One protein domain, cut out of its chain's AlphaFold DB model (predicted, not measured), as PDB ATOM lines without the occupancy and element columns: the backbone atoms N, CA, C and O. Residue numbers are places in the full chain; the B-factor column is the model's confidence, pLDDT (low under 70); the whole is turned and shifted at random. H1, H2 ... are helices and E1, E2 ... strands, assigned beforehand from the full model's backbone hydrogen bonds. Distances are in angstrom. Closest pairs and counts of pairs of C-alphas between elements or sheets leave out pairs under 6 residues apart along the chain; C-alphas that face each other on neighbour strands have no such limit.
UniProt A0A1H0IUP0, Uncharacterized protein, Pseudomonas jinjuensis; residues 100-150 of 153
ATOM      1  N   PRO A 100     -13.805 -24.742 -23.131       96.25
ATOM      2  CA  PRO A 100     -14.926 -25.420 -22.488       96.25
ATOM      3  C   PRO A 100     -16.027 -25.753 -23.505       96.25
ATOM      4  O   PRO A 100     -16.570 -24.855 -24.150       96.25
ATOM      5  N   VAL A 101     -16.412 -27.030 -23.607       95.62
ATOM      6  CA  VAL A 101     -17.466 -27.486 -24.543       95.62
ATOM      7  C   VAL A 101     -18.782 -27.848 -23.862       95.62
ATOM      8  O   VAL A 101     -19.830 -27.862 -24.507       95.62
ATOM      9  N   LEU A 102     -18.753 -28.121 -22.556       96.06
ATOM     10  CA  LEU A 102     -19.931 -28.484 -21.770       96.06
ATOM     11  C   LEU A 102     -20.178 -27.496 -20.619       96.06
ATOM     12  O   LEU A 102     -19.232 -26.922 -20.071       96.06
ATOM     13  N   PRO A 103     -21.444 -27.301 -20.196       96.12
ATOM     14  CA  PRO A 103     -21.749 -26.507 -19.012       96.12
ATOM     15  C   PRO A 103     -21.003 -27.026 -17.778       96.12
ATOM     16  O   PRO A 103     -21.069 -28.210 -17.456       96.12
ATOM     17  N   GLY A 104     -20.327 -26.125 -17.064       94.88
ATOM     18  CA  GLY A 104     -19.560 -26.468 -15.862       94.88
ATOM     19  C   GLY A 104     -18.133 -26.961 -16.121       94.88
ATOM     20  O   GLY A 104     -17.444 -27.276 -15.154       94.88
ATOM     21  N   ALA A 105     -17.676 -26.992 -17.378       97.06
ATOM     22  CA  ALA A 105     -16.271 -27.223 -17.696       97.06
ATOM     23  C   ALA A 105     -15.371 -26.194 -16.975       97.06
ATOM     24  O   ALA A 105     -15.701 -25.000 -16.953       97.06
ATOM     25  N   PRO A 106     -14.250 -26.625 -16.368       95.25
ATOM     26  CA  PRO A 106     -13.305 -25.701 -15.761       95.25
ATOM     27  C   PRO A 106     -12.602 -24.871 -16.840       95.25
ATOM     28  O   PRO A 106     -12.461 -25.296 -17.986       95.25
ATOM     29  N   ALA A 107     -12.141 -23.679 -16.460       94.38
ATOM     30  CA  ALA A 107     -11.281 -22.886 -17.330       94.38
ATOM     31  C   ALA A 107      -9.952 -23.621 -17.555       94.38
ATOM     32  O   ALA A 107      -9.353 -24.084 -16.583       94.38
ATOM     33  N   TRP A 108      -9.501 -23.676 -18.811       94.62
ATOM     34  CA  TRP A 108      -8.224 -24.282 -19.187       94.62
ATOM     35  C   TRP A 108      -7.066 -23.739 -18.355       94.62
ATOM     36  O   TRP A 108      -6.878 -22.519 -18.224       94.62
ATOM     37  N   ARG A 109      -6.245 -24.649 -17.832       94.62
ATOM     38  CA  ARG A 109      -4.996 -24.291 -17.167       94.62
ATOM     39  C   ARG A 109      -3.854 -24.284 -18.176       94.62
ATOM     40  O   ARG A 109      -3.435 -25.324 -18.660       94.62
ATOM     41  N   ALA A 110      -3.272 -23.110 -18.422       92.00
ATOM     42  CA  ALA A 110      -2.179 -22.935 -19.387       92.00
ATOM     43  C   ALA A 110      -0.888 -23.721 -19.062       92.00
ATOM     44  O   ALA A 110       0.008 -23.787 -19.897       92.00
ATOM     45  N   ASP A 111      -0.779 -24.299 -17.862       95.06
ATOM     46  CA  ASP A 111       0.299 -25.213 -17.468       95.06
ATOM     47  C   ASP A 111      -0.003 -26.691 -17.801       95.06
ATOM     48  O   ASP A 111       0.772 -27.564 -17.415       95.06
ATOM     49  N   ALA A 112      -1.121 -26.964 -18.486       93.12
ATOM     50  CA  ALA A 112      -1.613 -28.286 -18.874       93.12
ATOM     51  C   ALA A 112      -1.778 -29.282 -17.712       93.12
ATOM     52  O   ALA A 112      -1.685 -30.493 -17.896       93.12
ATOM     53  N   SER A 113      -2.022 -28.788 -16.494       95.38
ATOM     54  CA  SER A 113      -2.150 -29.631 -15.294       95.38
ATOM     55  C   SER A 113      -3.593 -29.991 -14.911       95.38
ATOM     56  O   SER A 113      -3.838 -30.471 -13.799       95.38
ATOM     57  N   ASP A 114      -4.548 -29.750 -15.812       95.12
ATOM     58  CA  ASP A 114      -5.917 -30.249 -15.686       95.12
ATOM     59  C   ASP A 114      -5.935 -31.790 -15.634       95.12
ATOM     60  O   ASP A 114      -5.108 -32.468 -16.245       95.12
ATOM     61  N   ASP A 115      -6.857 -32.361 -14.851       96.19
ATOM     62  CA  ASP A 115      -7.017 -33.814 -14.784       96.19
ATOM     63  C   ASP A 115      -7.909 -34.328 -15.926       96.19
ATOM     64  O   ASP A 115      -8.552 -33.571 -16.655       96.19
ATOM     65  N   TRP A 116      -7.983 -35.649 -16.082       96.19
ATOM     66  CA  TRP A 116      -8.773 -36.251 -17.159       96.19
ATOM     67  C   TRP A 116     -10.267 -35.897 -17.092       96.19
ATOM     68  O   TRP A 116     -10.920 -35.859 -18.128       96.19
ATOM     69  N   ARG A 117     -10.814 -35.610 -15.901       97.19
ATOM     70  CA  ARG A 117     -12.232 -35.246 -15.735       97.19
ATOM     71  C   ARG A 117     -12.502 -33.833 -16.227       97.19
ATOM     72  O   ARG A 117     -13.564 -33.580 -16.782       97.19
ATOM     73  N   ALA A 118     -11.559 -32.918 -16.008       96.69
ATOM     74  CA  ALA A 118     -11.599 -31.591 -16.608       96.69
ATOM     75  C   ALA A 118     -11.538 -31.688 -18.142       96.69
ATOM     76  O   ALA A 118     -12.393 -31.119 -18.823       96.69
ATOM     77  N   GLN A 119     -10.598 -32.481 -18.669       97.00
ATOM     78  CA  GLN A 119     -10.382 -32.643 -20.109       97.00
ATOM     79  C   GLN A 119     -11.580 -33.274 -20.847       97.00
ATOM     80  O   GLN A 119     -11.841 -32.901 -21.987       97.00
ATOM     81  N   GLU A 120     -12.348 -34.172 -20.213       96.88
ATOM     82  CA  GLU A 120     -13.592 -34.742 -20.778       96.88
ATOM     83  C   GLU A 120     -14.663 -33.685 -21.114       96.88
ATOM     84  O   GLU A 120     -15.571 -33.950 -21.904       96.88
ATOM     85  N   LEU A 121     -14.578 -32.495 -20.510       97.62
ATOM     86  CA  LEU A 121     -15.523 -31.390 -20.696       97.62
ATOM     87  C   LEU A 121     -14.953 -30.250 -21.555       97.62
ATOM     88  O   LEU A 121     -15.607 -29.212 -21.715       97.62
ATOM     89  N   GLN A 122     -13.742 -30.425 -22.081       97.06
ATOM     90  CA  GLN A 122     -12.995 -29.434 -22.847       97.06
ATOM     91  C   GLN A 122     -12.702 -29.950 -24.262       97.06
ATOM     92  O   GLN A 122     -12.773 -31.149 -24.539       97.06
ATOM     93  N   ALA A 123     -12.351 -29.042 -25.166       97.19
ATOM     94  CA  ALA A 123     -11.772 -29.382 -26.456       97.19
ATOM     95  C   ALA A 123     -10.545 -30.280 -26.253       97.19
ATOM     96  O   ALA A 123      -9.681 -29.951 -25.436       97.19
ATOM     97  N   GLY A 124     -10.461 -31.396 -26.978       96.56
ATOM     98  CA  GLY A 124      -9.275 -32.255 -26.980       96.56
ATOM     99  C   GLY A 124      -8.072 -31.611 -27.682       96.56
ATOM    100  O   GLY A 124      -8.188 -30.558 -28.306       96.56
ATOM    101  N   ASP A 125      -6.920 -32.262 -27.590       96.38
ATOM    102  CA  ASP A 125      -5.657 -31.778 -28.159       96.38
ATOM    103  C   ASP A 125      -5.510 -32.151 -29.650       96.38
ATOM    104  O   ASP A 125      -6.298 -32.941 -30.187       96.38
ATOM    105  N   ASN A 126      -4.530 -31.546 -30.325       97.31
ATOM    106  CA  ASN A 126      -4.119 -31.833 -31.700       97.31
ATOM    107  C   ASN A 126      -5.309 -31.998 -32.665       97.31
ATOM    108  O   ASN A 126      -5.534 -33.068 -33.239       97.31
ATOM    109  N   HIS A 127      -6.090 -30.916 -32.811       97.56
ATOM    110  CA  HIS A 127      -7.188 -30.833 -33.776       97.56
ATOM    111  C   HIS A 127      -6.717 -31.224 -35.184       97.56
ATOM    112  O   HIS A 127      -5.741 -30.667 -35.686       97.56
ATOM    113  N   ASP A 128      -7.454 -32.120 -35.838       96.44
ATOM    114  CA  ASP A 128      -7.199 -32.542 -37.220       96.44
ATOM    115  C   ASP A 128      -8.487 -32.411 -38.064       96.44
ATOM    116  O   ASP A 128      -9.223 -31.427 -37.925       96.44
ATOM    117  N   GLY A 129      -8.762 -33.360 -38.965       97.69
ATOM    118  CA  GLY A 129      -9.860 -33.326 -39.920       97.69
ATOM    119  C   GLY A 129     -11.184 -32.852 -39.320       97.69
ATOM    120  O   GLY A 129     -11.579 -33.252 -38.224       97.69
ATOM    121  N   MET A 130     -11.882 -32.002 -40.074       98.06
ATOM    122  CA  MET A 130     -13.114 -31.360 -39.631       98.06
ATOM    123  C   MET A 130     -14.152 -31.248 -40.749       98.06
ATOM    124  O   MET A 130     -13.813 -31.213 -41.935       98.06
ATOM    125  N   HIS A 131     -15.427 -31.160 -40.370       98.06
ATOM    126  CA  HIS A 131     -16.537 -30.938 -41.295       98.06
ATOM    127  C   HIS A 131     -17.631 -30.071 -40.669       98.06
ATOM    128  O   HIS A 131     -17.994 -30.264 -39.511       98.06
ATOM    129  N   TYR A 132     -18.184 -29.147 -41.456       97.62
ATOM    130  CA  TYR A 132     -19.294 -28.294 -41.042       97.62
ATOM    131  C   TYR A 132     -20.615 -28.791 -41.635       97.62
ATOM    132  O   TYR A 132     -20.760 -28.888 -42.853       97.62
ATOM    133  N   PHE A 133     -21.580 -29.085 -40.769       98.31
ATOM    134  CA  PHE A 133     -22.933 -29.499 -41.116       98.31
ATOM    135  C   PHE A 133     -23.895 -28.327 -40.889       98.31
ATOM    136  O   PHE A 133     -24.268 -28.068 -39.741       98.31
ATOM    137  N   PRO A 134     -24.291 -27.604 -41.949       98.12
ATOM    138  CA  PRO A 134     -25.173 -26.453 -41.819       98.12
ATOM    139  C   PRO A 134     -26.581 -26.869 -41.389       98.12
ATOM    140  O   PRO A 134     -27.106 -27.884 -41.861       98.12
ATOM    141  N   PHE A 135     -27.226 -26.056 -40.555       98.38
ATOM    142  CA  PHE A 135     -28.651 -26.210 -40.293       98.38
ATOM    143  C   PHE A 135     -29.498 -25.509 -41.367       98.38
ATOM    144  O   PHE A 135     -29.077 -24.488 -41.909       98.38
ATOM    145  N   PRO A 136     -30.677 -26.053 -41.736       97.38
ATOM    146  CA  PRO A 136     -31.435 -25.548 -42.886       97.38
ATOM    147  C   PRO A 136     -31.970 -24.118 -42.741       97.38
ATOM    148  O   PRO A 136     -32.240 -23.469 -43.751       97.38
ATOM    149  N   ASP A 137     -32.179 -23.655 -41.511       97.69
ATOM    150  CA  ASP A 137     -32.752 -22.349 -41.174       97.69
ATOM    151  C   ASP A 137     -31.746 -21.196 -41.294       97.69
ATOM    152  O   ASP A 137     -32.133 -20.101 -41.700       97.69
ATOM    153  N   ASP A 138     -30.464 -21.449 -41.020       97.19
ATOM    154  CA  ASP A 138     -29.361 -20.517 -41.285       97.19
ATOM    155  C   ASP A 138     -28.074 -21.271 -41.682       97.19
ATOM    156  O   ASP A 138     -27.147 -21.408 -40.881       97.19
ATOM    157  N   PRO A 139     -27.968 -21.743 -42.938       95.00
ATOM    158  CA  PRO A 139     -26.854 -22.591 -43.358       95.00
ATOM    159  C   PRO A 139     -25.468 -21.946 -43.252       95.00
ATOM    160  O   PRO A 139     -24.466 -22.654 -43.216       95.00
ATOM    161  N   ASN A 140     -25.388 -20.613 -43.233       94.25
ATOM    162  CA  ASN A 140     -24.115 -19.889 -43.237       94.25
ATOM    163  C   ASN A 140     -23.723 -19.348 -41.856       94.25
ATOM    164  O   ASN A 140     -22.544 -19.059 -41.650       94.25
ATOM    165  N   GLY A 141     -24.675 -19.185 -40.935       95.06
ATOM    166  CA  GLY A 141     -24.424 -18.705 -39.575       95.06
ATOM    167  C   GLY A 141     -24.646 -19.748 -38.480       95.06
ATOM    168  O   GLY A 141     -24.224 -19.521 -37.346       95.06
ATOM    169  N   HIS A 142     -25.267 -20.890 -38.796       97.44
ATOM    170  CA  HIS A 142     -25.678 -21.876 -37.802       97.44
ATOM    171  C   HIS A 142     -25.513 -23.322 -38.293       97.44
ATOM    172  O   HIS A 142     -26.012 -23.726 -39.345       97.44
ATOM    173  N   GLY A 143     -24.813 -24.135 -37.501       96.94
ATOM    174  CA  GLY A 143     -24.565 -25.535 -37.819       96.94
ATOM    175  C   GLY A 143     -23.652 -26.212 -36.805       96.94
ATOM    176  O   GLY A 143     -23.289 -25.630 -35.782       96.94
ATOM    177  N   LEU A 144     -23.275 -27.454 -37.104       97.25
ATOM    178  CA  LEU A 144     -22.353 -28.250 -36.297       97.25
ATOM    179  C   LEU A 144     -20.991 -28.320 -36.977       97.25
ATOM    180  O   LEU A 144     -20.886 -28.832 -38.089       97.25
ATOM    181  N   LEU A 145     -19.941 -27.867 -36.298       96.69
ATOM    182  CA  LEU A 145     -18.567 -28.163 -36.687       96.69
ATOM    183  C   LEU A 145     -18.106 -29.416 -35.932       96.69
ATOM    184  O   LEU A 145     -18.027 -29.406 -34.707       96.69
ATOM    185  N   VAL A 146     -17.835 -30.495 -36.662       97.62
ATOM    186  CA  VAL A 146     -17.318 -31.757 -36.116       97.62
ATOM    187  C   VAL A 146     -15.822 -31.806 -36.390       97.62
ATOM    188  O   VAL A 146     -15.422 -31.633 -37.540       97.62
ATOM    189  N   ILE A 147     -15.014 -32.014 -35.352       98.06
ATOM    190  CA  ILE A 147     -13.549 -31.906 -35.387       98.06
ATOM    191  C   ILE A 147     -12.954 -33.169 -34.755       98.06
ATOM    192  O   ILE A 147     -13.447 -33.633 -33.726       98.06
ATOM    193  N   ASN A 148     -11.908 -33.725 -35.362       98.12
ATOM    194  CA  ASN A 148     -11.123 -34.806 -34.772       98.12
ATOM    195  C   ASN A 148     -10.084 -34.265 -33.776       98.12
ATOM    196  O   ASN A 148      -9.530 -33.190 -33.984       98.12
ATOM    197  N   HIS A 149      -9.760 -35.065 -32.760       97.81
ATOM    198  CA  HIS A 149      -8.653 -34.842 -31.824       97.81
ATOM    199  C   HIS A 149      -7.693 -36.030 -31.966       97.81
ATOM    200  O   HIS A 149      -8.018 -37.132 -31.519       97.81
ATOM    201  N   GLU A 150      -6.591 -35.861 -32.702       97.44
ATOM    202  CA  GLU A 150      -5.797 -36.997 -33.199       97.44
ATOM    203  C   GLU A 150      -4.917 -37.629 -32.110       97.44
ATOM    204  O   GLU A 150      -4.762 -38.850 -32.048       97.44
TER     205      GLU A 150
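What this domain is: This is residues 100 to 150 of the 153 residues of an uncharacterized protein of Pseudomonas jinjuensis (UniProt A0A1H0IUP0). With little regular structure, the domain is a long two-stranded hairpin, E1 and E2, at one end, and at the other a winding loop region that holds the short helix H1. The 51 printed residues run H1, E1, E2, and the sheet E1 - E2 is antiparallel. The class is mixed, with only 19 residues in named elements; the whole is loose, with a radius of gyration of the C-alphas of 13.8 A, and elongated, spanning 40 by 24 by 16 A.

Where its parts are: Residues 100 to 115 hold no named element. H1, residues 116 to 119, begins at C-alpha 116 (-8.773, -36.251, -17.159). E1, residues 127 to 134, is 20.2 A long. E2, residues 143 to 149, is 19.4 A long and ends at C-alpha 149 (-8.653, -34.842, -31.824).

How they stand to each other: H1 is too short for an O i to N i+4 pair; its one O i to N i+3 pair is within hydrogen-bond range. H1 and E2 are apart. E1 and E2 form a hairpin, antiparallel at 165 degrees; C-alphas 134 and 143 face each other at 4.1 A. N 133 and O 144, 2.8 A, and N 128 and O 148, 3.0 A, are within hydrogen-bond range.

The domain as a whole: The C-alphas farthest apart, of Asp 111 and Asp 137, are 40.8 A apart. The printed part has no cut, both links are short, and no printed residue is under 70 in pLDDT.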